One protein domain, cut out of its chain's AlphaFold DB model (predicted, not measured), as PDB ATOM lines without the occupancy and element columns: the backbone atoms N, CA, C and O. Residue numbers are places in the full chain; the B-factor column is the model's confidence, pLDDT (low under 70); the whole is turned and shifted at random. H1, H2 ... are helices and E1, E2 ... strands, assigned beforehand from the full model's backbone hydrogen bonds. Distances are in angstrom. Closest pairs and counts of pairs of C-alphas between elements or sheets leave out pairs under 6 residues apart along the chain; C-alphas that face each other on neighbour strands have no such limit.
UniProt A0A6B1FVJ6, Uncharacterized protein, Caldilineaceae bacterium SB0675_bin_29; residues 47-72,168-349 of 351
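What this domain is: This is residues 47 to 72 and 168 to 349 of the 351 residues of an uncharacterized protein of Caldilineaceae bacterium SB0675_bin_29 (UniProt A0A6B1FVJ6). A twisted sheet of five strands forms the core, with the long helix H4 crossing slantwise over one face and the helix H7 over the other. Near the first residues of H4 the short helices H1 and H5 pack on it, and beyond that end the small hairpin of E3 and E4 reaches away from the body, with residues 198 to 203 sticking out. The printed part has 208 residues with seven named helices and seven named strands, in the order H1 E1 E2 H2 H3 E3 E4 H4 E5 H5 E6 E7 H6 H7. The large sheet runs E2 E1 E5 E7 E6 and is mixed, and the class is mixed, helices and strands. The whole is compact, with a radius of gyration of the C-alphas of 18.0 A and spans of 51 by 47 by 32 A.

How they stand to each other: In the large sheet, E1 (residues 59 to 70) is the antiparallel neighbour of the edge strand E2 (residues 168 to 176), with N 170 and O 68 at 2.8 A. E1 is also antiparallel to E5 (residues 250 to 256), with N 65 and O 251 at 2.7 A. E5 is parallel to E7 (residues 308 to 314), with N 311 and O 252 at 2.8 A. E7 forms an antiparallel hairpin with the other edge strand, E6 (residues 293 to 297), with N 294 and O 312 at 2.8 A. The sheet makes three layers, helices on both faces of a sheet, with H3 (residues 183 to 189) and H4 (residues 208 to 234) on one face and H7 (residues 331 to 347) on the other. H4 lies over E2, E1 and E5 at a height over the sheet of 8.7 A, slantwise to the strands, at 41 degrees to E5 on the local plane. H7 lies over E1 and only just over E5, where 3 of its C-alphas fall, at a height over the sheet of 7.5 A. H2 (residues 178 to 181) stands at the sheet's level. H4 is the hub, touching three helices, each with a part of its length. With residues 212 to 219 it touches H3, at a shallow tilt of 2 degrees, opposite ways; the closest C-alphas are those of Ala 187 and Lys 212, 5.7 A apart. With residues 208 to 209 it touches H1 (residues 47 to 51), closest at the C-alphas of Asn 48 and Pro 208, 6.1 A. With residues 209 to 216 it touches H5 (residues 271 to 275), closest at the C-alphas of Ser 213 and Val 275, 4.8 A. E3 (residues 195 to 198) and E4 (residues 203 to 206) form an antiparallel hairpin, with N 197 and O 204 at 2.9 A. H6 (residues 320 to 327) touches H7 at a steep tilt of 61 degrees, the closest C-alphas being those of Leu 323 and Ala 334, 6.9 A apart. Every O i to N i+4 pair is within hydrogen-bond range in H1, H3, H4, H5 and H7, against 2 of 4 in H6; H2 is too short for such a pair.

Where its parts are: H1 begins at C-alpha 47, (-1.296, 33.147, 16.847). From first to last C-alpha, E1 measures 34.5 A, E2 25.8 A, E5 and E7 19.9 A each, and E6 14.0 A. H4 measures 39.1 A, from C-alpha 208 at (-4.627, 37.391, 13.645) to C-alpha 234 at (-32.814, 62.043, 24.891). H6 measures 11.3 A and H7 24.9 A, ending at C-alpha 347, (-18.824, 56.928, 43.803).

The domain as a whole: The two C-alphas farthest apart, those of Gln 201 and Glu 325, are 59.4 A apart. Residues 73 to 167 are not printed, and C-alphas 72 and 168 are 9.1 A apart across the cut. The links H4 to E5, E5 to H5 and H5 to E6 are long; in the last, residues 285 to 286 pair antiparallel with residues 294 to 295 of E6. The mean pLDDT of the printed part is 90.5, and residues 299 to 305, 325 to 330 and 347 to 349 are under 70.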
ATOM      1  N   ASN A  47      -0.733  31.884  16.377       97.81
ATOM      2  CA  ASN A  47      -1.296  33.147  16.847       97.81
ATOM      3  C   ASN A  47      -2.784  33.030  17.193       97.81
ATOM      4  O   ASN A  47      -3.195  33.517  18.246       97.81
ATOM      5  N   ASN A  48      -3.589  32.368  16.355       98.56
ATOM      6  CA  ASN A  48      -4.995  32.106  16.663       98.56
ATOM      7  C   ASN A  48      -5.111  31.279  17.941       98.56
ATOM      8  O   ASN A  48      -5.774  31.719  18.872       98.56
ATOM      9  N   LYS A  49      -4.391  30.156  18.042       98.25
ATOM     10  CA  LYS A  49      -4.419  29.298  19.234       98.25
ATOM     11  C   LYS A  49      -4.041  30.045  20.516       98.25
ATOM     12  O   LYS A  49      -4.664  29.828  21.547       98.25
ATOM     13  N   ARG A  50      -3.025  30.910  20.457       97.94
ATOM     14  CA  ARG A  50      -2.545  31.705  21.597       97.94
ATOM     15  C   ARG A  50      -3.552  32.783  22.026       97.94
ATOM     16  O   ARG A  50      -3.720  33.035  23.212       97.94
ATOM     17  N   THR A  51      -4.219  33.416  21.061       98.25
ATOM     18  CA  THR A  51      -5.164  34.529  21.292       98.25
ATOM     19  C   THR A  51      -6.618  34.093  21.456       98.25
ATOM     20  O   THR A  51      -7.467  34.928  21.756       98.25
ATOM     21  N   THR A  52      -6.924  32.814  21.256       98.62
ATOM     22  CA  THR A  52      -8.245  32.238  21.506       98.62
ATOM     23  C   THR A  52      -8.311  31.740  22.956       98.62
ATOM     24  O   THR A  52      -7.435  30.981  23.376       98.62
ATOM     25  N   PRO A  53      -9.317  32.150  23.748       98.12
ATOM     26  CA  PRO A  53      -9.495  31.649  25.106       98.12
ATOM     27  C   PRO A  53      -9.835  30.149  25.103       98.12
ATOM     28  O   PRO A  53     -10.340  29.609  24.118       98.12
ATOM     29  N   HIS A  54      -9.587  29.460  26.220       97.50
ATOM     30  CA  HIS A  54      -9.989  28.058  26.375       97.50
ATOM     31  C   HIS A  54     -11.513  27.883  26.220       97.50
ATOM     32  O   HIS A  54     -12.289  28.800  26.481       97.50
ATOM     33  N   ASP A  55     -11.973  26.690  25.835       97.75
ATOM     34  CA  ASP A  55     -13.404  26.416  25.597       97.75
ATOM     35  C   ASP A  55     -14.284  26.589  26.841       97.75
ATOM     36  O   ASP A  55     -15.480  26.855  26.732       97.75
ATOM     37  N   SER A  56     -13.700  26.450  28.035       97.69
ATOM     38  CA  SER A  56     -14.403  26.695  29.291       97.69
ATOM     39  C   SER A  56     -14.560  28.178  29.607       97.69
ATOM     40  O   SER A  56     -15.468  28.520  30.353       97.69
ATOM     41  N   GLU A  57     -13.709  29.050  29.072       98.12
ATOM     42  CA  GLU A  57     -13.751  30.485  29.341       98.12
ATOM     43  C   GLU A  57     -14.917  31.125  28.579       98.12
ATOM     44  O   GLU A  57     -15.166  30.805  27.418       98.12
ATOM     45  N   VAL A  58     -15.649  32.025  29.234       97.56
ATOM     46  CA  VAL A  58     -16.758  32.760  28.615       97.56
ATOM     47  C   VAL A  58     -16.596  34.230  28.926       97.56
ATOM     48  O   VAL A  58     -16.429  34.602  30.087       97.56
ATOM     49  N   ILE A  59     -16.649  35.044  27.874       98.31
ATOM     50  CA  ILE A  59     -16.422  36.481  27.947       98.31
ATOM     51  C   ILE A  59     -17.680  37.206  27.474       98.31
ATOM     52  O   ILE A  59     -18.040  37.123  26.303       98.31
ATOM     53  N   ASP A  60     -18.322  37.952  28.370       97.94
ATOM     54  CA  ASP A  60     -19.526  38.714  28.033       97.94
ATOM     55  C   ASP A  60     -19.303  40.215  28.240       97.94
ATOM     56  O   ASP A  60     -18.958  40.678  29.330       97.94
ATOM     57  N   LEU A  61     -19.593  41.004  27.207       97.81
ATOM     58  CA  LEU A  61     -19.822  42.441  27.323       97.81
ATOM     59  C   LEU A  61     -21.250  42.654  27.831       97.81
ATOM     60  O   LEU A  61     -22.214  42.661  27.072       97.81
ATOM     61  N   CYS A  62     -21.397  42.770  29.144       97.06
ATOM     62  CA  CYS A  62     -22.697  42.728  29.807       97.06
ATOM     63  C   CYS A  62     -23.510  44.012  29.613       97.06
ATOM     64  O   CYS A  62     -24.711  43.982  29.325       97.06
ATOM     65  N   CYS A  63     -22.864  45.156  29.817       97.44
ATOM     66  CA  CYS A  63     -23.502  46.460  29.731       97.44
ATOM     67  C   CYS A  63     -22.483  47.573  29.505       97.44
ATOM     68  O   CYS A  63     -21.286  47.419  29.757       97.44
ATOM     69  N   ILE A  64     -22.993  48.714  29.051       97.25
ATOM     70  CA  ILE A  64     -22.263  49.977  28.997       97.25
ATOM     71  C   ILE A  64     -23.031  51.029  29.788       97.25
ATOM     72  O   ILE A  64     -24.257  51.053  29.770       97.25
ATOM     73  N   TRP A  65     -22.325  51.930  30.442       97.25
ATOM     74  CA  TRP A  65     -22.882  53.127  31.031       97.25
ATOM     75  C   TRP A  65     -22.396  54.356  30.282       97.25
ATOM     76  O   TRP A  65     -21.244  54.428  29.851       97.25
ATOM     77  N   ALA A  66     -23.276  55.341  30.177       96.56
ATOM     78  CA  ALA A  66     -22.963  56.677  29.701       96.56
ATOM     79  C   ALA A  66     -23.351  57.693  30.780       96.56
ATOM     80  O   ALA A  66     -24.407  57.564  31.408       96.56
ATOM     81  N   VAL A  67     -22.480  58.676  31.010       96.44
ATOM     82  CA  VAL A  67     -22.660  59.683  32.060       96.44
ATOM     83  C   VAL A  67     -22.805  61.059  31.442       96.44
ATOM     84  O   VAL A  67     -21.905  61.539  30.760       96.44
ATOM     85  N   GLU A  68     -23.917  61.714  31.741       97.00
ATOM     86  CA  GLU A  68     -24.174  63.090  31.337       97.00
ATOM     87  C   GLU A  68     -24.225  64.001  32.558       97.00
ATOM     88  O   GLU A  68     -24.820  63.648  33.573       97.00
ATOM     89  N   PHE A  69     -23.614  65.178  32.461       95.94
ATOM     90  CA  PHE A  69     -23.528  66.145  33.549       95.94
ATOM     91  C   PHE A  69     -24.438  67.342  33.294       95.94
ATOM     92  O   PHE A  69     -24.634  67.786  32.165       95.94
ATOM     93  N   TYR A  70     -24.951  67.903  34.381       95.12
ATOM     94  CA  TYR A  70     -25.896  69.005  34.377       95.12
ATOM     95  C   TYR A  70     -25.424  70.079  35.343       95.12
ATOM     96  O   TYR A  70     -25.335  69.866  36.553       95.12
ATOM     97  N   THR A  71     -25.111  71.237  34.775       94.50
ATOM     98  CA  THR A  71     -24.927  72.500  35.496       94.50
ATOM     99  C   THR A  71     -26.262  73.258  35.524       94.50
ATOM    100  O   THR A  71     -27.191  72.854  34.815       94.50
ATOM    101  N   PRO A  72     -26.386  74.396  36.239       93.94
ATOM    102  CA  PRO A  72     -27.636  75.155  36.269       93.94
ATOM    103  C   PRO A  72     -28.149  75.537  34.873       93.94
ATOM    104  O   PRO A  72     -29.350  75.510  34.638       93.94
ATOM    105  N   SER A 168     -24.923  68.028  38.870       92.62
ATOM    106  CA  SER A 168     -25.527  66.703  38.929       92.62
ATOM    107  C   SER A 168     -25.124  65.886  37.722       92.62
ATOM    108  O   SER A 168     -24.690  66.440  36.713       92.62
ATOM    109  N   CYS A 169     -25.268  64.572  37.806       94.69
ATOM    110  CA  CYS A 169     -25.098  63.705  36.658       94.69
ATOM    111  C   CYS A 169     -26.226  62.685  36.553       94.69
ATOM    112  O   CYS A 169     -26.771  62.218  37.552       94.69
ATOM    113  N   VAL A 170     -26.570  62.346  35.316       95.12
ATOM    114  CA  VAL A 170     -27.379  61.178  34.999       95.12
ATOM    115  C   VAL A 170     -26.448  60.092  34.493       95.12
ATOM    116  O   VAL A 170     -25.682  60.297  33.554       95.12
ATOM    117  N   ILE A 171     -26.546  58.929  35.115       95.38
ATOM    118  CA  ILE A 171     -25.895  57.697  34.706       95.38
ATOM    119  C   ILE A 171     -26.958  56.816  34.056       95.38
ATOM    120  O   ILE A 171     -27.932  56.441  34.711       95.38
ATOM    121  N   MET A 172     -26.757  56.474  32.786       95.69
ATOM    122  CA  MET A 172     -27.612  55.540  32.054       95.69
ATOM    123  C   MET A 172     -26.853  54.243  31.787       95.69
ATOM    124  O   MET A 172     -25.853  54.276  31.080       95.69
ATOM    125  N   CYS A 173     -27.335  53.118  32.314       96.00
ATOM    126  CA  CYS A 173     -26.835  51.776  32.013       96.00
ATOM    127  C   CYS A 173     -27.637  51.164  30.862       96.00
ATOM    128  O   CYS A 173     -28.864  51.118  30.921       96.00
ATOM    129  N   PHE A 174     -26.954  50.652  29.850       96.25
ATOM    130  CA  PHE A 174     -27.506  49.957  28.696       96.25
ATOM    131  C   PHE A 174     -27.196  48.469  28.839       96.25
ATOM    132  O   PHE A 174     -26.060  48.043  28.633       96.25
ATOM    133  N   ILE A 175     -28.210  47.683  29.204       95.00
ATOM    134  CA  ILE A 175     -28.074  46.241  29.416       95.00
ATOM    135  C   ILE A 175     -28.226  45.535  28.072       95.00
ATOM    136  O   ILE A 175     -29.300  45.561  27.462       95.00
ATOM    137  N   LEU A 176     -27.146  44.915  27.609       95.94
ATOM    138  CA  LEU A 176     -27.068  44.292  26.290       95.94
ATOM    139  C   LEU A 176     -27.858  42.987  26.271       95.94
ATOM    140  O   LEU A 176     -28.080  42.378  27.314       95.94
ATOM    141  N   ASP A 177     -28.344  42.558  25.113       94.62
ATOM    142  CA  ASP A 177     -28.918  41.219  24.974       94.62
ATOM    143  C   ASP A 177     -27.829  40.136  25.007       94.62
ATOM    144  O   ASP A 177     -26.640  40.414  25.178       94.62
ATOM    145  N   ASN A 178     -28.243  38.871  24.994       94.31
ATOM    146  CA  ASN A 178     -27.306  37.752  25.088       94.31
ATOM    147  C   ASN A 178     -26.475  37.570  23.816       94.31
ATOM    148  O   ASN A 178     -25.392  37.003  23.903       94.31
ATOM    149  N   ASP A 179     -26.973  38.020  22.667       96.38
ATOM    150  CA  ASP A 179     -26.297  37.822  21.388       96.38
ATOM    151  C   ASP A 179     -25.196  38.873  21.232       96.38
ATOM    152  O   ASP A 179     -24.036  38.547  21.003       96.38
ATOM    153  N   TYR A 180     -25.513  40.143  21.489       97.31
ATOM    154  CA  TYR A 180     -24.539  41.225  21.439       97.31
ATOM    155  C   TYR A 180     -23.464  41.089  22.521       97.31
ATOM    156  O   TYR A 180     -22.300  41.407  22.269       97.31
ATOM    157  N   ALA A 181     -23.821  40.601  23.714       97.12
ATOM    158  CA  ALA A 181     -22.858  40.426  24.801       97.12
ATOM    159  C   ALA A 181     -21.699  39.485  24.436       97.12
ATOM    160  O   ALA A 181     -20.577  39.706  24.885       97.12
ATOM    161  N   LYS A 182     -21.940  38.504  23.560       98.12
ATOM    162  CA  LYS A 182     -20.940  37.514  23.142       98.12
ATOM    163  C   LYS A 182     -19.987  38.007  22.061       98.12
ATOM    164  O   LYS A 182     -19.004  37.330  21.782       98.12
ATOM    165  N   ARG A 183     -20.214  39.184  21.465       98.38
ATOM    166  CA  ARG A 183     -19.412  39.659  20.320       98.38
ATOM    167  C   ARG A 183     -17.914  39.753  20.611       98.38
ATOM    168  O   ARG A 183     -17.115  39.603  19.691       98.38
ATOM    169  N   LEU A 184     -17.517  40.005  21.864       98.38
ATOM    170  CA  LEU A 184     -16.099  39.993  22.244       98.38
ATOM    171  C   LEU A 184     -15.517  38.570  22.230       98.38
ATOM    172  O   LEU A 184     -14.429  38.372  21.696       98.38
ATOM    173  N   ASP A 185     -16.241  37.588  22.774       98.62
ATOM    174  CA  ASP A 185     -15.850  36.172  22.749       98.62
ATOM    175  C   ASP A 185     -15.814  35.626  21.314       98.62
ATOM    176  O   ASP A 185     -14.837  34.999  20.908       98.62
ATOM    177  N   GLU A 186     -16.823  35.947  20.503       98.56
ATOM    178  CA  GLU A 186     -16.890  35.564  19.088       98.56
ATOM    179  C   GLU A 186     -15.706  36.122  18.288       98.56
ATOM    180  O   GLU A 186     -15.069  35.381  17.534       98.56
ATOM    181  N   ALA A 187     -15.364  37.400  18.492       98.44
ATOM    182  CA  ALA A 187     -14.204  38.023  17.860       98.44
ATOM    183  C   ALA A 187     -12.898  37.307  18.238       98.44
ATOM    184  O   ALA A 187     -12.049  37.066  17.380       98.44
ATOM    185  N   LEU A 188     -12.741  36.913  19.507       98.44
ATOM    186  CA  LEU A 188     -11.570  36.166  19.968       98.44
ATOM    187  C   LEU A 188     -11.493  34.747  19.409       98.44
ATOM    188  O   LEU A 188     -10.393  34.263  19.152       98.44
ATOM    189  N   ARG A 189     -12.631  34.069  19.251       98.50
ATOM    190  CA  ARG A 189     -12.697  32.674  18.792       98.50
ATOM    191  C   ARG A 189     -12.620  32.524  17.277       98.50
ATOM    192  O   ARG A 189     -12.331  31.430  16.802       98.50
ATOM    193  N   ALA A 190     -12.859  33.590  16.521       98.50
ATOM    194  CA  ALA A 190     -12.757  33.559  15.071       98.50
ATOM    195  C   ALA A 190     -11.308  33.318  14.615       98.50
ATOM    196  O   ALA A 190     -10.409  34.103  14.926       98.50
ATOM    197  N   ASP A 191     -11.093  32.271  13.818       98.38
ATOM    198  CA  ASP A 191      -9.817  32.062  13.142       98.38
ATOM    199  C   ASP A 191      -9.609  33.133  12.068       98.38
ATOM    200  O   ASP A 191     -10.462  33.381  11.209       98.38
ATOM    201  N   ARG A 192      -8.449  33.786  12.122       98.25
ATOM    202  CA  ARG A 192      -8.051  34.839  11.185       98.25
ATOM    203  C   ARG A 192      -6.823  34.415  10.390       98.25
ATOM    204  O   ARG A 192      -6.007  33.632  10.865       98.25
ATOM    205  N   GLN A 193      -6.672  34.972   9.196       98.12
ATOM    206  CA  GLN A 193      -5.497  34.763   8.354       98.12
ATOM    207  C   GLN A 193      -4.819  36.102   8.087       98.12
ATOM    208  O   GLN A 193      -5.500  37.093   7.816       98.12
ATOM    209  N   THR A 194      -3.489  36.145   8.137       97.81
ATOM    210  CA  THR A 194      -2.720  37.359   7.867       97.81
ATOM    211  C   THR A 194      -2.972  37.874   6.445       97.81
ATOM    212  O   THR A 194      -2.900  37.122   5.461       97.81
ATOM    213  N   TYR A 195      -3.212  39.184   6.332       95.69
ATOM    214  CA  TYR A 195      -3.362  39.884   5.055       95.69
ATOM    215  C   TYR A 195      -2.737  41.289   5.076       95.69
ATOM    216  O   TYR A 195      -2.474  41.862   6.137       95.69
ATOM    217  N   TYR A 196      -2.509  41.858   3.887       93.75
ATOM    218  CA  TYR A 196      -2.099  43.256   3.742       93.75
ATOM    219  C   TYR A 196      -3.295  44.193   3.736       93.75
ATOM    220  O   TYR A 196      -4.185  44.087   2.892       93.75
ATOM    221  N   LYS A 197      -3.248  45.209   4.591       93.00
ATOM    222  CA  LYS A 197      -4.101  46.384   4.472       93.00
ATOM    223  C   LYS A 197      -3.295  47.515   3.848       93.00
ATOM    224  O   LYS A 197      -2.430  48.108   4.492       93.00
ATOM    225  N   GLY A 198      -3.563  47.776   2.572       86.12
ATOM    226  CA  GLY A 198      -3.017  48.930   1.870       86.12
ATOM    227  C   GLY A 198      -3.716  50.216   2.303       86.12
ATOM    228  O   GLY A 198      -4.942  50.277   2.392       86.12
ATOM    229  N   THR A 199      -2.932  51.255   2.551       83.12
ATOM    230  CA  THR A 199      -3.379  52.648   2.538       83.12
ATOM    231  C   THR A 199      -2.763  53.340   1.325       83.12
ATOM    232  O   THR A 199      -1.864  52.801   0.684       83.12
ATOM    233  N   SER A 200      -3.211  54.553   1.003       81.00
ATOM    234  CA  SER A 200      -2.660  55.322  -0.122       81.00
ATOM    235  C   SER A 200      -1.159  55.633   0.003       81.00
ATOM    236  O   SER A 200      -0.558  56.060  -0.981       81.00
ATOM    237  N   GLN A 201      -0.552  55.448   1.184       84.50
ATOM    238  CA  GLN A 201       0.840  55.821   1.473       84.50
ATOM    239  C   GLN A 201       1.666  54.729   2.180       84.50
ATOM    240  O   GLN A 201       2.878  54.888   2.317       84.50
ATOM    241  N   SER A 202       1.051  53.640   2.651       85.94
ATOM    242  CA  SER A 202       1.750  52.555   3.351       85.94
ATOM    243  C   SER A 202       0.973  51.241   3.318       85.94
ATOM    244  O   SER A 202      -0.257  51.237   3.251       85.94
ATOM    245  N   HIS A 203       1.682  50.122   3.432       85.44
ATOM    246  CA  HIS A 203       1.086  48.810   3.672       85.44
ATOM    247  C   HIS A 203       1.276  48.431   5.138       85.44
ATOM    248  O   HIS A 203       2.332  48.665   5.721       85.44
ATOM    249  N   THR A 204       0.240  47.863   5.748       91.25
ATOM    250  CA  THR A 204       0.318  47.279   7.089       91.25
ATOM    251  C   THR A 204      -0.040  45.805   7.000       91.25
ATOM    252  O   THR A 204      -1.064  45.453   6.414       91.25
ATOM    253  N   ILE A 205       0.795  44.947   7.580       94.06
ATOM    254  CA  ILE A 205       0.478  43.531   7.776       94.06
ATOM    255  C   ILE A 205      -0.449  43.437   8.983       94.06
ATOM    256  O   ILE A 205      -0.121  43.943  10.060       94.06
ATOM    257  N   LEU A 206      -1.617  42.832   8.790       96.69
ATOM    258  CA  LEU A 206      -2.572  42.571   9.857       96.69
ATOM    259  C   LEU A 206      -2.556  41.084  10.178       96.69
ATOM    260  O   LEU A 206      -3.149  40.286   9.454       96.69
ATOM    261  N   ASP A 207      -1.870  40.727  11.257       97.19
ATOM    262  CA  ASP A 207      -1.862  39.371  11.801       97.19
ATOM    263  C   ASP A 207      -3.172  39.049  12.556       97.19
ATOM    264  O   ASP A 207      -3.995  39.946  12.785       97.19
ATOM    265  N   PRO A 208      -3.416  37.777  12.928       98.38
ATOM    266  CA  PRO A 208      -4.627  37.391  13.645       98.38
ATOM    267  C   PRO A 208      -4.871  38.163  14.942       98.38
ATOM    268  O   PRO A 208      -6.001  38.569  15.201       98.38
ATOM    269  N   GLU A 209      -3.828  38.407  15.740       97.50
ATOM    270  CA  GLU A 209      -3.939  39.133  17.010       97.50
ATOM    271  C   GLU A 209      -4.470  40.552  16.785       97.50
ATOM    272  O   GLU A 209      -5.434  40.981  17.425       97.50
ATOM    273  N   ARG A 210      -3.885  41.265  15.819       96.12
ATOM    274  CA  ARG A 210      -4.286  42.626  15.480       96.12
ATOM    275  C   ARG A 210      -5.681  42.684  14.875       96.12
ATOM    276  O   ARG A 210      -6.429  43.593  15.213       96.12
ATOM    277  N   GLN A 211      -6.054  41.716  14.038       98.19
ATOM    278  CA  GLN A 211      -7.408  41.631  13.482       98.19
ATOM    279  C   GLN A 211      -8.467  41.465  14.578       98.19
ATOM    280  O   GLN A 211      -9.453  42.202  14.582       98.19
ATOM    281  N   LYS A 212      -8.244  40.551  15.532       98.38
ATOM    282  CA  LYS A 212      -9.140  40.353  16.684       98.38
ATOM    283  C   LYS A 212      -9.205  41.605  17.563       98.38
ATOM    284  O   LYS A 212     -10.285  42.017  17.977       98.38
ATOM    285  N   SER A 213      -8.059  42.246  17.811       96.31
ATOM    286  CA  SER A 213      -8.001  43.489  18.591       96.31
ATOM    287  C   SER A 213      -8.780  44.614  17.908       96.31
ATOM    288  O   SER A 213      -9.597  45.265  18.554       96.31
ATOM    289  N   ASP A 214      -8.586  44.819  16.603       95.69
ATOM    290  CA  ASP A 214      -9.293  45.841  15.825       95.69
ATOM    291  C   ASP A 214     -10.815  45.601  15.817       95.69
ATOM    292  O   ASP A 214     -11.590  46.551  15.926       95.69
ATOM    293  N   GLU A 215     -11.261  44.344  15.760       97.50
ATOM    294  CA  GLU A 215     -12.681  43.995  15.862       97.50
ATOM    295  C   GLU A 215     -13.256  44.272  17.257       97.50
ATOM    296  O   GLU A 215     -14.299  44.914  17.369       97.50
ATOM    297  N   ILE A 216     -12.563  43.886  18.332       96.62
ATOM    298  CA  ILE A 216     -12.966  44.215  19.712       96.62
ATOM    299  C   ILE A 216     -13.064  45.733  19.905       96.62
ATOM    300  O   ILE A 216     -14.032  46.244  20.476       96.62
ATOM    301  N   LYS A 217     -12.078  46.474  19.395       94.94
ATOM    302  CA  LYS A 217     -12.066  47.941  19.391       94.94
ATOM    303  C   LYS A 217     -13.280  48.511  18.662       94.94
ATOM    304  O   LYS A 217     -13.904  49.445  19.165       94.94
ATOM    305  N   GLN A 218     -13.635  47.932  17.518       95.56
ATOM    306  CA  GLN A 218     -14.809  48.318  16.746       95.56
ATOM    307  C   GLN A 218     -16.112  48.030  17.509       95.56
ATOM    308  O   GLN A 218     -16.939  48.931  17.629       95.56
ATOM    309  N   VAL A 219     -16.273  46.840  18.104       96.69
ATOM    310  CA  VAL A 219     -17.447  46.481  18.930       96.69
ATOM    311  C   VAL A 219     -17.638  47.479  20.074       96.69
ATOM    312  O   VAL A 219     -18.751  47.963  20.298       96.69
ATOM    313  N   ARG A 220     -16.549  47.831  20.771       95.88
ATOM    314  CA  ARG A 220     -16.544  48.837  21.846       95.88
ATOM    315  C   ARG A 220     -16.899  50.230  21.340       95.88
ATOM    316  O   ARG A 220     -17.695  50.935  21.957       95.88
ATOM    317  N   HIS A 221     -16.326  50.642  20.212       94.25
ATOM    318  CA  HIS A 221     -16.633  51.934  19.610       94.25
ATOM    319  C   HIS A 221     -18.115  52.037  19.224       94.25
ATOM    320  O   HIS A 221     -18.761  53.029  19.558       94.25
ATOM    321  N   GLU A 222     -18.671  50.998  18.598       95.19
ATOM    322  CA  GLU A 222     -20.083  50.918  18.206       95.19
ATOM    323  C   GLU A 222     -21.021  51.070  19.405       95.19
ATOM    324  O   GLU A 222     -21.964  51.871  19.368       95.19
ATOM    325  N   ILE A 223     -20.752  50.336  20.493       95.75
ATOM    326  CA  ILE A 223     -21.615  50.393  21.671       95.75
ATOM    327  C   ILE A 223     -21.505  51.741  22.393       95.75
ATOM    328  O   ILE A 223     -22.531  52.306  22.782       95.75
ATOM    329  N   LYS A 224     -20.293  52.305  22.496       95.19
ATOM    330  CA  LYS A 224     -20.059  53.644  23.055       95.19
ATOM    331  C   LYS A 224     -20.797  54.703  22.256       95.19
ATOM    332  O   LYS A 224     -21.608  55.421  22.829       95.19
ATOM    333  N   ALA A 225     -20.560  54.762  20.947       94.25
ATOM    334  CA  ALA A 225     -21.187  55.732  20.059       94.25
ATOM    335  C   ALA A 225     -22.715  55.650  20.128       94.25
ATOM    336  O   ALA A 225     -23.404  56.667  20.108       94.25
ATOM    337  N   THR A 226     -23.260  54.442  20.255       94.88
ATOM    338  CA  THR A 226     -24.704  54.261  20.373       94.88
ATOM    339  C   THR A 226     -25.245  54.732  21.720       94.88
ATOM    340  O   THR A 226     -26.258  55.433  21.749       94.88
ATOM    341  N   ALA A 227     -24.589  54.378  22.827       95.88
ATOM    342  CA  ALA A 227     -25.001  54.804  24.160       95.88
ATOM    343  C   ALA A 227     -24.943  56.331  24.301       95.88
ATOM    344  O   ALA A 227     -25.922  56.947  24.724       95.88
ATOM    345  N   THR A 228     -23.841  56.955  23.874       95.62
ATOM    346  CA  THR A 228     -23.677  58.413  23.938       95.62
ATOM    347  C   THR A 228     -24.672  59.122  23.030       95.62
ATOM    348  O   THR A 228     -25.365  60.022  23.490       95.62
ATOM    349  N   LYS A 229     -24.854  58.659  21.784       95.19
ATOM    350  CA  LYS A 229     -25.871  59.199  20.868       95.19
ATOM    351  C   LYS A 229     -27.275  59.109  21.458       95.19
ATOM    352  O   LYS A 229     -28.052  60.053  21.321       95.19
ATOM    353  N   TRP A 230     -27.613  57.988  22.102       95.50
ATOM    354  CA  TRP A 230     -28.911  57.836  22.751       95.50
ATOM    355  C   TRP A 230     -29.068  58.848  23.885       95.50
ATOM    356  O   TRP A 230     -30.070  59.556  23.903       95.50
ATOM    357  N   VAL A 231     -28.090  58.972  24.788       95.56
ATOM    358  CA  VAL A 231     -28.141  59.953  25.885       95.56
ATOM    359  C   VAL A 231     -28.270  61.372  25.328       95.56
ATOM    360  O   VAL A 231     -29.200  62.080  25.704       95.56
ATOM    361  N   SER A 232     -27.445  61.748  24.351       95.50
ATOM    362  CA  SER A 232     -27.468  63.083  23.746       95.50
ATOM    363  C   SER A 232     -28.775  63.440  23.058       95.50
ATOM    364  O   SER A 232     -29.224  64.579  23.148       95.50
ATOM    365  N   ALA A 233     -29.428  62.482  22.402       93.94
ATOM    366  CA  ALA A 233     -30.724  62.724  21.775       93.94
ATOM    367  C   ALA A 233     -31.866  62.856  22.795       93.94
ATOM    368  O   ALA A 233     -32.920  63.419  22.485       93.94
ATOM    369  N   ASN A 234     -31.698  62.287  23.992       93.62
ATOM    370  CA  ASN A 234     -32.814  62.043  24.891       93.62
ATOM    371  C   ASN A 234     -32.814  62.879  26.172       93.62
ATOM    372  O   ASN A 234     -33.868  63.292  26.654       93.62
ATOM    373  N   ILE A 235     -31.636  63.112  26.717       94.50
ATOM    374  CA  ILE A 235     -31.393  63.847  27.949       94.50
ATOM    375  C   ILE A 235     -30.073  64.610  27.749       94.50
ATOM    376  O   ILE A 235     -29.044  64.213  28.291       94.50
ATOM    377  N   PRO A 236     -30.049  65.639  26.880       96.00
ATOM    378  CA  PRO A 236     -28.820  66.362  26.589       96.00
ATOM    379  C   PRO A 236     -28.373  67.194  27.795       96.00
ATOM    380  O   PRO A 236     -29.174  67.913  28.395       96.00
ATOM    381  N   GLY A 237     -27.078  67.140  28.100       95.94
ATOM    382  CA  GLY A 237     -26.428  67.985  29.098       95.94
ATOM    383  C   GLY A 237     -25.108  68.566  28.593       95.94
ATOM    384  O   GLY A 237     -24.973  68.934  27.422       95.94
ATOM    385  N   LEU A 238     -24.136  68.657  29.496       95.31
ATOM    386  CA  LEU A 238     -22.827  69.270  29.273       95.31
ATOM    387  C   LEU A 238     -21.967  68.540  28.227       95.31
ATOM    388  O   LEU A 238     -21.204  69.186  27.522       95.31
ATOM    389  N   PHE A 239     -22.043  67.213  28.138       95.19
ATOM    390  CA  PHE A 239     -21.269  66.411  27.182       95.19
ATOM    391  C   PHE A 239     -21.990  66.213  25.851       95.19
ATOM    392  O   PHE A 239     -21.361  65.896  24.845       95.19
ATOM    393  N   SER A 240     -23.300  66.428  25.824       94.62
ATOM    394  CA  SER A 240     -24.103  66.399  24.600       94.62
ATOM    395  C   SER A 240     -24.127  67.735  23.861       94.62
ATOM    396  O   SER A 240     -24.616  67.803  22.735       94.62
ATOM    397  N   SER A 241     -23.627  68.806  24.479       88.75
ATOM    398  CA  SER A 241     -23.632  70.151  23.907       88.75
ATOM    399  C   SER A 241     -22.326  70.902  24.194       88.75
ATOM    400  O   SER A 241     -21.588  70.592  25.122       88.75
ATOM    401  N   GLY A 242     -21.988  71.897  23.371       81.12
ATOM    402  CA  GLY A 242     -20.832  72.766  23.620       81.12
ATOM    403  C   GLY A 242     -19.461  72.148  23.300       81.12
ATOM    404  O   GLY A 242     -19.278  71.499  22.275       81.12
ATOM    405  N   LEU A 243     -18.456  72.428  24.142       81.88
ATOM    406  CA  LEU A 243     -17.034  72.133  23.870       81.88
ATOM    407  C   LEU A 243     -16.608  70.687  24.184       81.88
ATOM    408  O   LEU A 243     -15.490  70.288  23.848       81.88
ATOM    409  N   LEU A 244     -17.469  69.925  24.862       87.31
ATOM    410  CA  LEU A 244     -17.208  68.546  25.290       87.31
ATOM    411  C   LEU A 244     -18.020  67.512  24.499       87.31
ATOM    412  O   LEU A 244     -18.076  66.350  24.899       87.31
ATOM    413  N   VAL A 245     -18.603  67.925  23.368       86.12
ATOM    414  CA  VAL A 245     -19.257  67.020  22.416       86.12
ATOM    415  C   VAL A 245     -18.299  65.883  22.049       86.12
ATOM    416  O   VAL A 245     -17.092  66.087  21.909       86.12
ATOM    417  N   ASP A 246     -18.847  64.671  21.978       83.44
ATOM    418  CA  ASP A 246     -18.136  63.411  21.718       83.44
ATOM    419  C   ASP A 246     -17.105  62.995  22.786       83.44
ATOM    420  O   ASP A 246     -16.376  62.020  22.606       83.44
ATOM    421  N   LYS A 247     -17.067  63.682  23.936       91.19
ATOM    422  CA  LYS A 247     -16.203  63.340  25.082       91.19
ATOM    423  C   LYS A 247     -16.990  62.834  26.289       91.19
ATOM    424  O   LYS A 247     -16.499  62.907  27.412       91.19
ATOM    425  N   MET A 248     -18.209  62.344  26.070       94.62
ATOM    426  CA  MET A 248     -19.060  61.817  27.135       94.62
ATOM    427  C   MET A 248     -18.363  60.656  27.862       94.62
ATOM    428  O   MET A 248     -17.956  59.689  27.205       94.62
ATOM    429  N   PRO A 249     -18.232  60.717  29.200       95.62
ATOM    430  CA  PRO A 249     -17.680  59.616  29.960       95.62
ATOM    431  C   PRO A 249     -18.537  58.366  29.812       95.62
ATOM    432  O   PRO A 249     -19.766  58.404  29.910       95.62
ATOM    433  N   THR A 250     -17.867  57.245  29.592       95.62
ATOM    434  CA  THR A 250     -18.502  55.935  29.477       95.62
ATOM    435  C   THR A 250     -17.739  54.919  30.299       95.62
ATOM    436  O   THR A 250     -16.551  55.079  30.575       95.62
ATOM    437  N   TYR A 251     -18.411  53.850  30.678       95.19
ATOM    438  CA  TYR A 251     -17.734  52.680  31.210       95.19
ATOM    439  C   TYR A 251     -18.455  51.420  30.786       95.19
ATOM    440  O   TYR A 251     -19.649  51.462  30.540       95.19
ATOM    441  N   GLU A 252     -17.747  50.312  30.657       96.56
ATOM    442  CA  GLU A 252     -18.335  49.021  30.297       96.56
ATOM    443  C   GLU A 252     -18.071  47.977  31.376       96.56
ATOM    444  O   GLU A 252     -17.150  48.128  32.178       96.56
ATOM    445  N   LEU A 253     -18.891  46.929  31.400       97.62
ATOM    446  CA  LEU A 253     -18.654  45.744  32.215       97.62
ATOM    447  C   LEU A 253     -18.388  44.556  31.302       97.62
ATOM    448  O   LEU A 253     -19.286  44.108  30.586       97.62
ATOM    449  N   VAL A 254     -17.173  44.030  31.397       97.94
ATOM    450  CA  VAL A 254     -16.775  42.758  30.796       97.94
ATOM    451  C   VAL A 254     -16.692  41.707  31.895       97.94
ATOM    452  O   VAL A 254     -16.015  41.903  32.902       97.94
ATOM    453  N   THR A 255     -17.370  40.584  31.727       97.75
ATOM    454  CA  THR A 255     -17.224  39.435  32.623       97.75
ATOM    455  C   THR A 255     -16.350  38.384  31.964       97.75
ATOM    456  O   THR A 255     -16.426  38.185  30.756       97.75
ATOM    457  N   LEU A 256     -15.515  37.735  32.764       98.19
ATOM    458  CA  LEU A 256     -14.695  36.584  32.405       98.19
ATOM    459  C   LEU A 256     -15.096  35.453  33.341       98.19
ATOM    460  O   LEU A 256     -15.321  35.708  34.525       98.19
ATOM    461  N   ARG A 257     -15.184  34.220  32.856       96.94
ATOM    462  CA  ARG A 257     -15.549  33.095  33.714       96.94
ATOM    463  C   ARG A 257     -14.449  32.822  34.729       96.94
ATOM    464  O   ARG A 257     -14.697  32.940  35.928       96.94
ATOM    465  N   ASP A 258     -13.252  32.496  34.248       97.31
ATOM    466  CA  ASP A 258     -12.168  31.976  35.080       97.31
ATOM    467  C   ASP A 258     -10.917  32.854  35.034       97.31
ATOM    468  O   ASP A 258     -10.163  32.897  36.008       97.31
ATOM    469  N   ALA A 259     -10.673  33.555  33.929       97.44
ATOM    470  CA  ALA A 259      -9.501  34.406  33.798       97.44
ATOM    471  C   ALA A 259      -9.535  35.599  34.767       97.44
ATOM    472  O   ALA A 259     -10.548  36.275  34.953       97.44
ATOM    473  N   GLU A 260      -8.386  35.878  35.380       97.12
ATOM    474  CA  GLU A 260      -8.193  37.062  36.208       97.12
ATOM    475  C   GLU A 260      -7.966  38.273  35.289       97.12
ATOM    476  O   GLU A 260      -6.980  38.269  34.553       97.12
ATOM    477  N   PRO A 261      -8.819  39.314  35.300       96.81
ATOM    478  CA  PRO A 261      -8.524  40.538  34.562       96.81
ATOM    479  C   PRO A 261      -7.380  41.280  35.249       96.81
ATOM    480  O   PRO A 261      -7.274  41.244  36.473       96.81
ATOM    481  N   PHE A 262      -6.536  41.980  34.498       95.38
ATOM    482  CA  PHE A 262      -5.403  42.746  35.032       95.38
ATOM    483  C   PHE A 262      -4.562  41.956  36.064       95.38
ATOM    484  O   PHE A 262      -4.464  42.377  37.229       95.38
ATOM    485  N   PRO A 263      -4.033  40.762  35.727       95.12
ATOM    486  CA  PRO A 263      -3.143  40.018  36.608       95.12
ATOM    487  C   PRO A 263      -1.973  40.878  37.095       95.12
ATOM    488  O   PRO A 263      -1.351  41.620  36.337       95.12
ATOM    489  N   SER A 264      -1.641  40.744  38.380       90.44
ATOM    490  CA  SER A 264      -0.498  41.437  38.983       90.44
ATOM    491  C   SER A 264       0.844  40.894  38.487       90.44
ATOM    492  O   SER A 264       1.826  41.634  38.438       90.44
ATOM    493  N   ASP A 265       0.893  39.609  38.124       91.12
ATOM    494  CA  ASP A 265       2.080  38.959  37.576       91.12
ATOM    495  C   ASP A 265       2.069  38.995  36.043       91.12
ATOM    496  O   ASP A 265       1.216  38.385  35.392       91.12
ATOM    497  N   ARG A 266       3.068  39.662  35.456       88.19
ATOM    498  CA  ARG A 266       3.216  39.785  34.000       88.19
ATOM    499  C   ARG A 266       3.446  38.449  33.298       88.19
ATOM    500  O   ARG A 266       3.130  38.340  32.116       88.19
ATOM    501  N   HIS A 267       3.982  37.450  33.996       88.12
ATOM    502  CA  HIS A 267       4.196  36.115  33.437       88.12
ATOM    503  C   HIS A 267       2.905  35.294  33.339       88.12
ATOM    504  O   HIS A 267       2.855  34.336  32.575       88.12
ATOM    505  N   SER A 268       1.856  35.697  34.063       87.25
ATOM    506  CA  SER A 268       0.540  35.049  34.047       87.25
ATOM    507  C   SER A 268      -0.434  35.648  33.023       87.25
ATOM    508  O   SER A 268      -1.577  35.204  32.928       87.25
ATOM    509  N   ILE A 269      -0.001  36.659  32.258       91.75
ATOM    510  CA  ILE A 269      -0.841  37.305  31.249       91.75
ATOM    511  C   ILE A 269      -1.129  36.314  30.121       91.75
ATOM    512  O   ILE A 269      -0.249  35.988  29.326       91.75
ATOM    513  N   LEU A 270      -2.389  35.901  30.030       95.81
ATOM    514  CA  LEU A 270      -2.918  35.180  28.881       95.81
ATOM    515  C   LEU A 270      -3.029  36.141  27.695       95.81
ATOM    516  O   LEU A 270      -3.509  37.265  27.836       95.81
ATOM    517  N   ASP A 271      -2.609  35.713  26.510       96.94
ATOM    518  CA  ASP A 271      -2.513  36.612  25.359       96.94
ATOM    519  C   ASP A 271      -3.863  37.160  24.891       96.94
ATOM    520  O   ASP A 271      -3.938  38.312  24.469       96.94
ATOM    521  N   PHE A 272      -4.953  36.403  25.036       97.88
ATOM    522  CA  PHE A 272      -6.287  36.919  24.718       97.88
ATOM    523  C   PHE A 272      -6.692  38.105  25.617       97.88
ATOM    524  O   PHE A 272      -7.442  38.975  25.172       97.88
ATOM    525  N   LEU A 273      -6.155  38.211  26.844       97.25
ATOM    526  CA  LEU A 273      -6.380  39.384  27.697       97.25
ATOM    527  C   LEU A 273      -5.740  40.636  27.092       97.25
ATOM    528  O   LEU A 273      -6.319  41.710  27.201       97.25
ATOM    529  N   ARG A 274      -4.602  40.517  26.392       95.00
ATOM    530  CA  ARG A 274      -3.986  41.653  25.678       95.00
ATOM    531  C   ARG A 274      -4.882  42.135  24.550       95.00
ATOM    532  O   ARG A 274      -5.102  43.335  24.407       95.00
ATOM    533  N   VAL A 275      -5.465  41.199  23.802       96.50
ATOM    534  CA  VAL A 275      -6.415  41.508  22.724       96.50
ATOM    535  C   VAL A 275      -7.652  42.234  23.271       96.50
ATOM    536  O   VAL A 275      -8.101  43.215  22.677       96.50
ATOM    537  N   LEU A 276      -8.147  41.815  24.442       96.12
ATOM    538  CA  LEU A 276      -9.243  42.467  25.168       96.12
ATOM    539  C   LEU A 276      -8.850  43.762  25.888       96.12
ATOM    540  O   LEU A 276      -9.738  44.416  26.438       96.12
ATOM    541  N   THR A 277      -7.569  44.136  25.915       94.31
ATOM    542  CA  THR A 277      -7.014  45.224  26.741       94.31
ATOM    543  C   THR A 277      -7.313  45.066  28.242       94.31
ATOM    544  O   THR A 277      -7.671  46.031  28.916       94.31
ATOM    545  N   LEU A 278      -7.230  43.830  28.739       95.62
ATOM    546  CA  LEU A 278      -7.436  43.403  30.130       95.62
ATOM    547  C   LEU A 278      -6.182  42.739  30.725       95.62
ATOM    548  O   LEU A 278      -6.276  41.957  31.667       95.62
ATOM    549  N   ASP A 279      -5.014  42.985  30.142       92.44
ATOM    550  CA  ASP A 279      -3.761  42.299  30.436       92.44
ATOM    551  C   ASP A 279      -3.041  42.843  31.670       92.44
ATOM    552  O   ASP A 279      -3.090  42.231  32.725       92.44
ATOM    553  N   TYR A 280      -2.357  43.979  31.594       84.50
ATOM    554  CA  TYR A 280      -1.661  44.547  32.741       84.50
ATOM    555  C   TYR A 280      -1.883  46.042  32.763       84.50
ATOM    556  O   TYR A 280      -1.500  46.765  31.847       84.50
ATOM    557  N   SER A 281      -2.454  46.510  33.861       82.56
ATOM    558  CA  SER A 281      -2.553  47.925  34.164       82.56
ATOM    559  C   SER A 281      -1.998  48.107  35.565       82.56
ATOM    560  O   SER A 281      -2.553  47.576  36.528       82.56
ATOM    561  N   SER A 282      -0.881  48.832  35.678       82.38
ATOM    562  CA  SER A 282      -0.301  49.196  36.980       82.38
ATOM    563  C   SER A 282      -1.287  49.976  37.847       82.38
ATOM    564  O   SER A 282      -1.168  49.969  39.069       82.38
ATOM    565  N   ASP A 283      -2.267  50.602  37.197       85.56
ATOM    566  CA  ASP A 283      -3.213  51.529  37.795       85.56
ATOM    567  C   ASP A 283      -4.624  50.918  37.866       85.56
ATOM    568  O   ASP A 283      -5.599  51.625  38.126       85.56
ATOM    569  N   ALA A 284      -4.756  49.603  37.635       92.56
ATOM    570  CA  ALA A 284      -6.026  48.920  37.823       92.56
ATOM    571  C   ALA A 284      -6.420  48.946  39.305       92.56
ATOM    572  O   ALA A 284      -5.723  48.427  40.180       92.56
ATOM    573  N   TRP A 285      -7.587  49.514  39.581       94.56
ATOM    574  CA  TRP A 285      -8.215  49.441  40.887       94.56
ATOM    575  C   TRP A 285      -8.883  48.075  41.067       94.56
ATOM    576  O   TRP A 285      -9.516  47.562  40.145       94.56
ATOM    577  N   ALA A 286      -8.785  47.495  42.264       94.94
ATOM    578  CA  ALA A 286      -9.455  46.249  42.627       94.94
ATOM    579  C   ALA A 286     -10.451  46.484  43.767       94.94
ATOM    580  O   ALA A 286     -10.142  47.157  44.755       94.94
ATOM    581  N   SER A 287     -11.646  45.906  43.648       94.25
ATOM    582  CA  SER A 287     -12.674  46.023  44.677       94.25
ATOM    583  C   SER A 287     -12.326  45.190  45.905       94.25
ATOM    584  O   SER A 287     -12.045  43.999  45.813       94.25
ATOM    585  N   THR A 288     -12.426  45.804  47.084       93.06
ATOM    586  CA  THR A 288     -12.311  45.099  48.370       93.06
ATOM    587  C   THR A 288     -13.620  44.444  48.814       93.06
ATOM    588  O   THR A 288     -13.618  43.675  49.769       93.06
ATOM    589  N   GLN A 289     -14.743  44.757  48.156       90.06
ATOM    590  CA  GLN A 289     -16.076  44.248  48.511       90.06
ATOM    591  C   GLN A 289     -16.611  43.214  47.523       90.06
ATOM    592  O   GLN A 289     -17.431  42.386  47.904       90.06
ATOM    593  N   ILE A 290     -16.173  43.280  46.264       92.31
ATOM    594  CA  ILE A 290     -16.617  42.385  45.196       92.31
ATOM    595  C   ILE A 290     -15.385  41.631  44.688       92.31
ATOM    596  O   ILE A 290     -14.630  42.184  43.884       92.31
ATOM    597  N   PRO A 291     -15.146  40.398  45.167       93.12
ATOM    598  CA  PRO A 291     -14.014  39.594  44.728       93.12
ATOM    599  C   PRO A 291     -13.977  39.450  43.203       93.12
ATOM    600  O   PRO A 291     -14.993  39.177  42.572       93.12
ATOM    601  N   GLY A 292     -12.798  39.646  42.607       94.62
ATOM    602  CA  GLY A 292     -12.603  39.550  41.156       94.62
ATOM    603  C   GLY A 292     -13.076  40.758  40.339       94.62
ATOM    604  O   GLY A 292     -12.850  40.757  39.132       94.62
ATOM    605  N   LEU A 293     -13.695  41.780  40.949       96.31
ATOM    606  CA  LEU A 293     -14.038  43.025  40.254       96.31
ATOM    607  C   LEU A 293     -12.842  43.980  40.241       96.31
ATOM    608  O   LEU A 293     -12.343  44.388  41.293       96.31
ATOM    609  N   LYS A 294     -12.446  44.400  39.044       96.12
ATOM    610  CA  LYS A 294     -11.411  45.405  38.811       96.12
ATOM    611  C   LYS A 294     -11.898  46.500  37.875       96.12
ATOM    612  O   LYS A 294     -12.873  46.318  37.152       96.12
ATOM    613  N   LEU A 295     -11.216  47.636  37.909       95.12
ATOM    614  CA  LEU A 295     -11.465  48.806  37.078       95.12
ATOM    615  C   LEU A 295     -10.140  49.296  36.509       95.12
ATOM    616  O   LEU A 295      -9.194  49.500  37.264       95.12
ATOM    617  N   SER A 296     -10.090  49.554  35.210       93.00
ATOM    618  CA  SER A 296      -8.961  50.244  34.588       93.00
ATOM    619  C   SER A 296      -9.454  51.367  33.681       93.00
ATOM    620  O   SER A 296     -10.546  51.290  33.107       93.00
ATOM    621  N   LEU A 297      -8.654  52.428  33.570       89.19
ATOM    622  CA  LEU A 297      -8.832  53.438  32.535       89.19
ATOM    623  C   LEU A 297      -8.216  52.896  31.250       89.19
ATOM    624  O   LEU A 297      -7.055  52.488  31.237       89.19
ATOM    625  N   GLN A 298      -8.983  52.901  30.165       80.00
ATOM    626  CA  GLN A 298      -8.468  52.397  28.905       80.00
ATOM    627  C   GLN A 298      -7.571  53.456  28.252       80.00
ATOM    628  O   GLN A 298      -8.061  54.396  27.626       80.00
ATOM    629  N   ASP A 299      -6.255  53.300  28.390       68.00
ATOM    630  CA  ASP A 299      -5.273  54.150  27.715       68.00
ATOM    631  C   ASP A 299      -5.015  53.609  26.304       68.00
ATOM    632  O   ASP A 299      -4.192  52.718  26.081       68.00
ATOM    633  N   TRP A 300      -5.783  54.089  25.326       62.38
ATOM    634  CA  TRP A 300      -5.421  53.853  23.933       62.38
ATOM    635  C   TRP A 300      -4.302  54.833  23.627       62.38
ATOM    636  O   TRP A 300      -4.473  56.035  23.789       62.38
ATOM    637  N   ALA A 301      -3.190  54.338  23.087       53.47
ATOM    638  CA  ALA A 301      -2.106  55.180  22.575       53.47
ATOM    639  C   ALA A 301      -2.562  56.199  21.496       53.47
ATOM    640  O   ALA A 301      -1.782  57.055  21.062       53.47
ATOM    641  N   ASP A 302      -3.823  56.122  21.062       56.06
ATOM    642  CA  ASP A 302      -4.504  57.139  20.282       56.06
ATOM    643  C   ASP A 302      -4.656  58.405  21.133       56.06
ATOM    644  O   ASP A 302      -5.438  58.469  22.071       56.06
ATOM    645  N   ARG A 303      -3.872  59.430  20.782       51.16
ATOM    646  CA  ARG A 303      -3.597  60.691  21.508       51.16
ATOM    647  C   ARG A 303      -4.803  61.552  21.931       51.16
ATOM    648  O   ARG A 303      -4.610  62.699  22.338       51.16
ATOM    649  N   VAL A 304      -6.033  61.070  21.798       55.97
ATOM    650  CA  VAL A 304      -7.239  61.748  22.266       55.97
ATOM    651  C   VAL A 304      -7.689  61.064  23.556       55.97
ATOM    652  O   VAL A 304      -8.128  59.918  23.489       55.97
ATOM    653  N   PRO A 305      -7.621  61.740  24.718       58.28
ATOM    654  CA  PRO A 305      -8.099  61.157  25.962       58.28
ATOM    655  C   PRO A 305      -9.588  60.838  25.821       58.28
ATOM    656  O   PRO A 305     -10.423  61.738  25.711       58.28
ATOM    657  N   GLN A 306      -9.910  59.548  25.787       71.19
ATOM    658  CA  GLN A 306     -11.278  59.069  25.893       71.19
ATOM    659  C   GLN A 306     -11.540  58.760  27.364       71.19
ATOM    660  O   GLN A 306     -10.839  57.952  27.967       71.19
ATOM    661  N   TYR A 307     -12.557  59.390  27.952       88.50
ATOM    662  CA  TYR A 307     -13.012  59.083  29.309       88.50
ATOM    663  C   TYR A 307     -13.784  57.757  29.303       88.50
ATOM    664  O   TYR A 307     -15.012  57.738  29.391       88.50
ATOM    665  N   HIS A 308     -13.072  56.650  29.100       91.94
ATOM    666  CA  HIS A 308     -13.652  55.319  29.028       91.94
ATOM    667  C   HIS A 308     -12.987  54.370  30.011       91.94
ATOM    668  O   HIS A 308     -11.779  54.134  29.945       91.94
ATOM    669  N   PHE A 309     -13.794  53.815  30.905       93.56
ATOM    670  CA  PHE A 309     -13.330  52.867  31.904       93.56
ATOM    671  C   PHE A 309     -13.869  51.471  31.624       93.56
ATOM    672  O   PHE A 309     -14.997  51.309  31.163       93.56
ATOM    673  N   ILE A 310     -13.083  50.458  31.956       95.00
ATOM    674  CA  ILE A 310     -13.503  49.068  31.835       95.00
ATOM    675  C   ILE A 310     -13.567  48.475  33.232       95.00
ATOM    676  O   ILE A 310     -12.540  48.326  33.899       95.00
ATOM    677  N   PHE A 311     -14.777  48.136  33.665       96.44
ATOM    678  CA  PHE A 311     -14.971  47.193  34.749       96.44
ATOM    679  C   PHE A 311     -14.803  45.782  34.203       96.44
ATOM    680  O   PHE A 311     -15.382  45.418  33.179       96.44
ATOM    681  N   SER A 312     -14.023  44.976  34.908       97.12
ATOM    682  CA  SER A 312     -13.834  43.573  34.577       97.12
ATOM    683  C   SER A 312     -14.079  42.715  35.792       97.12
ATOM    684  O   SER A 312     -13.569  43.011  36.871       97.12
ATOM    685  N   LEU A 313     -14.870  41.666  35.621       96.94
ATOM    686  CA  LEU A 313     -15.260  40.782  36.705       96.94
ATOM    687  C   LEU A 313     -14.917  39.341  36.355       96.94
ATOM    688  O   LEU A 313     -15.417  38.817  35.366       96.94
ATOM    689  N   ARG A 314     -14.149  38.692  37.226       96.88
ATOM    690  CA  ARG A 314     -13.994  37.239  37.226       96.88
ATOM    691  C   ARG A 314     -15.180  36.573  37.929       96.88
ATOM    692  O   ARG A 314     -15.310  36.661  39.149       96.88
ATOM    693  N   GLU A 315     -16.047  35.912  37.171       95.12
ATOM    694  CA  GLU A 315     -17.300  35.334  37.662       95.12
ATOM    695  C   GLU A 315     -17.079  34.173  38.628       95.12
ATOM    696  O   GLU A 315     -17.833  34.057  39.590       95.12
ATOM    697  N   SER A 316     -16.025  33.369  38.450       94.69
ATOM    698  CA  SER A 316     -15.699  32.260  39.359       94.69
ATOM    699  C   SER A 316     -15.468  32.708  40.810       94.69
ATOM    700  O   SER A 316     -15.498  31.884  41.721       94.69
ATOM    701  N   ASN A 317     -15.224  34.004  41.038       93.94
ATOM    702  CA  ASN A 317     -15.031  34.580  42.369       93.94
ATOM    703  C   ASN A 317     -16.344  35.048  43.023       93.94
ATOM    704  O   ASN A 317     -16.334  35.433  44.194       93.94
ATOM    705  N   LEU A 318     -17.468  35.023  42.302       89.12
ATOM    706  CA  LEU A 318     -18.790  35.327  42.840       89.12
ATOM    707  C   LEU A 318     -19.542  34.031  43.125       89.12
ATOM    708  O   LEU A 318     -19.956  33.329  42.206       89.12
ATOM    709  N   SER A 319     -19.770  33.722  44.401       81.44
ATOM    710  CA  SER A 319     -20.631  32.593  44.747       81.44
ATOM    711  C   SER A 319     -22.096  32.902  44.412       81.44
ATOM    712  O   SER A 319     -22.578  34.023  44.585       81.44
ATOM    713  N   ASP A 320     -22.851  31.891  43.981       73.06
ATOM    714  CA  ASP A 320     -24.300  32.033  43.788       73.06
ATOM    715  C   ASP A 320     -25.019  32.415  45.091       73.06
ATOM    716  O   ASP A 320     -26.045  33.094  45.065       73.06
ATOM    717  N   GLU A 321     -24.479  32.001  46.240       72.62
ATOM    718  CA  GLU A 321     -24.974  32.399  47.560       72.62
ATOM    719  C   GLU A 321     -24.868  33.911  47.768       72.62
ATOM    720  O   GLU A 321     -25.832  34.532  48.214       72.62
ATOM    721  N   PHE A 322     -23.753  34.515  47.348       76.25
ATOM    722  CA  PHE A 322     -23.553  35.959  47.414       76.25
ATOM    723  C   PHE A 322     -24.588  36.719  46.571       76.25
ATOM    724  O   PHE A 322     -25.119  37.738  47.013       76.25
ATOM    725  N   LEU A 323     -24.938  36.213  45.384       71.88
ATOM    726  CA  LEU A 323     -25.956  36.837  44.530       71.88
ATOM    727  C   LEU A 323     -27.381  36.635  45.070       71.88
ATOM    728  O   LEU A 323     -28.187  37.574  45.061       71.88
ATOM    729  N   LYS A 324     -27.688  35.436  45.581       71.69
ATOM    730  CA  LYS A 324     -28.996  35.112  46.171       71.69
ATOM    731  C   LYS A 324     -29.288  35.960  47.403       71.69
ATOM    732  O   LYS A 324     -30.376  36.528  47.483       71.69
ATOM    733  N   GLU A 325     -28.318  36.104  48.310       69.50
ATOM    734  CA  GLU A 325     -28.459  36.879  49.552       69.50
ATOM    735  C   GLU A 325     -28.864  38.335  49.281       69.50
ATOM    736  O   GLU A 325     -29.635  38.926  50.036       69.50
ATOM    737  N   LYS A 326     -28.365  38.933  48.193       66.75
ATOM    738  CA  LYS A 326     -28.526  40.373  47.970       66.75
ATOM    739  C   LYS A 326     -29.856  40.767  47.340       66.75
ATOM    740  O   LYS A 326     -30.364  41.837  47.675       66.75
ATOM    741  N   ARG A 327     -30.413  39.986  46.404       61.53
ATOM    742  CA  ARG A 327     -31.538  40.485  45.578       61.53
ATOM    743  C   ARG A 327     -32.592  39.457  45.148       61.53
ATOM    744  O   ARG A 327     -33.514  39.869  44.451       61.53
ATOM    745  N   ASN A 328     -32.501  38.171  45.516       62.94
ATOM    746  CA  ASN A 328     -33.355  37.106  44.941       62.94
ATOM    747  C   ASN A 328     -33.340  37.073  43.393       62.94
ATOM    748  O   ASN A 328     -34.275  36.591  42.757       62.94
ATOM    749  N   LEU A 329     -32.280  37.600  42.779       63.91
ATOM    750  CA  LEU A 329     -32.067  37.586  41.337       63.91
ATOM    751  C   LEU A 329     -31.031  36.519  40.998       63.91
ATOM    752  O   LEU A 329     -30.090  36.299  41.756       63.91
ATOM    753  N   ALA A 330     -31.186  35.891  39.836       67.06
ATOM    754  CA  ALA A 330     -30.235  34.921  39.310       67.06
ATOM    755  C   ALA A 330     -29.724  35.349  37.929       67.06
ATOM    756  O   ALA A 330     -30.377  36.106  37.208       67.06
ATOM    757  N   GLY A 331     -28.552  34.835  37.561       82.56
ATOM    758  CA  GLY A 331     -27.962  35.030  36.239       82.56
ATOM    759  C   GLY A 331     -27.317  36.401  36.022       82.56
ATOM    760  O   GLY A 331     -27.012  37.138  36.961       82.56
ATOM    761  N   ARG A 332     -27.089  36.724  34.746       85.69
ATOM    762  CA  ARG A 332     -26.330  37.899  34.291       85.69
ATOM    763  C   ARG A 332     -26.910  39.223  34.794       85.69
ATOM    764  O   ARG A 332     -26.178  40.065  35.305       85.69
ATOM    765  N   ASP A 333     -28.228  39.382  34.732       84.00
ATOM    766  CA  ASP A 333     -28.910  40.605  35.167       84.00
ATOM    767  C   ASP A 333     -28.689  40.898  36.658       84.00
ATOM    768  O   ASP A 333     -28.474  42.048  37.032       84.00
ATOM    769  N   ALA A 334     -28.693  39.864  37.509       83.44
ATOM    770  CA  ALA A 334     -28.426  40.004  38.941       83.44
ATOM    771  C   ALA A 334     -27.048  40.626  39.193       83.44
ATOM    772  O   ALA A 334     -26.913  41.545  40.002       83.44
ATOM    773  N   ARG A 335     -26.040  40.141  38.458       87.12
ATOM    774  CA  ARG A 335     -24.658  40.622  38.535       87.12
ATOM    775  C   ARG A 335     -24.560  42.069  38.074       87.12
ATOM    776  O   ARG A 335     -24.009  42.892  38.799       87.12
ATOM    777  N   ILE A 336     -25.163  42.388  36.926       90.81
ATOM    778  CA  ILE A 336     -25.197  43.755  36.394       90.81
ATOM    779  C   ILE A 336     -25.817  44.708  37.416       90.81
ATOM    780  O   ILE A 336     -25.209  45.724  37.728       90.81
ATOM    781  N   PHE A 337     -26.978  44.375  37.989       87.31
ATOM    782  CA  PHE A 337     -27.633  45.246  38.969       87.31
ATOM    783  C   PHE A 337     -26.834  45.422  40.248       87.31
ATOM    784  O   PHE A 337     -26.788  46.527  40.788       87.31
ATOM    785  N   TYR A 338     -26.210  44.350  40.728       87.94
ATOM    786  CA  TYR A 338     -25.378  44.416  41.915       87.94
ATOM    787  C   TYR A 338     -24.158  45.321  41.698       87.94
ATOM    788  O   TYR A 338     -23.866  46.176  42.532       87.94
ATOM    789  N   ILE A 339     -23.490  45.194  40.548       91.31
ATOM    790  CA  ILE A 339     -22.342  46.032  40.181       91.31
ATOM    791  C   ILE A 339     -22.777  47.479  39.935       91.31
ATOM    792  O   ILE A 339     -22.144  48.395  40.443       91.31
ATOM    793  N   ASP A 340     -23.881  47.698  39.224       89.81
ATOM    794  CA  ASP A 340     -24.479  49.014  38.980       89.81
ATOM    795  C   ASP A 340     -24.816  49.731  40.302       89.81
ATOM    796  O   ASP A 340     -24.480  50.895  40.507       89.81
ATOM    797  N   GLU A 341     -25.420  49.026  41.261       86.44
ATOM    798  CA  GLU A 341     -25.660  49.540  42.612       86.44
ATOM    799  C   GLU A 341     -24.369  49.821  43.382       86.44
ATOM    800  O   GLU A 341     -24.247  50.880  44.001       86.44
ATOM    801  N   PHE A 342     -23.399  48.909  43.326       88.50
ATOM    802  CA  PHE A 342     -22.102  49.092  43.963       88.50
ATOM    803  C   PHE A 342     -21.374  50.334  43.429       88.50
ATOM    804  O   PHE A 342     -20.902  51.150  44.224       88.50
ATOM    805  N   ILE A 343     -21.336  50.507  42.104       85.50
ATOM    806  CA  ILE A 343     -20.744  51.671  41.437       85.50
ATOM    807  C   ILE A 343     -21.440  52.939  41.929       85.50
ATOM    808  O   ILE A 343     -20.773  53.844  42.426       85.50
ATOM    809  N   ARG A 344     -22.776  52.992  41.897       82.81
ATOM    810  CA  ARG A 344     -23.513  54.167  42.389       82.81
ATOM    811  C   ARG A 344     -23.179  54.495  43.839       82.81
ATOM    812  O   ARG A 344     -22.810  55.626  44.134       82.81
ATOM    813  N   ASN A 345     -23.254  53.516  44.735       81.31
ATOM    814  CA  ASN A 345     -23.080  53.750  46.168       81.31
ATOM    815  C   ASN A 345     -21.650  54.169  46.536       81.31
ATOM    816  O   ASN A 345     -21.467  54.970  47.446       81.31
ATOM    817  N   ARG A 346     -20.622  53.644  45.859       75.81
ATOM    818  CA  ARG A 346     -19.223  53.966  46.185       75.81
ATOM    819  C   ARG A 346     -18.762  55.300  45.622       75.81
ATOM    820  O   ARG A 346     -18.062  56.020  46.329       75.81
ATOM    821  N   TRP A 347     -19.170  55.639  44.402       64.56
ATOM    822  CA  TRP A 347     -18.824  56.928  43.803       64.56
ATOM    823  C   TRP A 347     -19.474  58.101  44.546       64.56
ATOM    824  O   TRP A 347     -18.870  59.162  44.648       64.56
ATOM    825  N   LEU A 348     -20.651  57.888  45.142       53.75
ATOM    826  CA  LEU A 348     -21.337  58.875  45.982       53.75
ATOM    827  C   LEU A 348     -20.660  59.142  47.336       53.75
ATOM    828  O   LEU A 348     -20.922  60.177  47.932       53.75
ATOM    829  N   LEU A 349     -19.846  58.212  47.848       47.56
ATOM    830  CA  LEU A 349     -19.294  58.278  49.212       47.56
ATOM    831  C   LEU A 349     -17.826  58.722  49.276       47.56
ATOM    832  O   LEU A 349     -17.285  58.856  50.373       47.56
TER     833      LEU A 349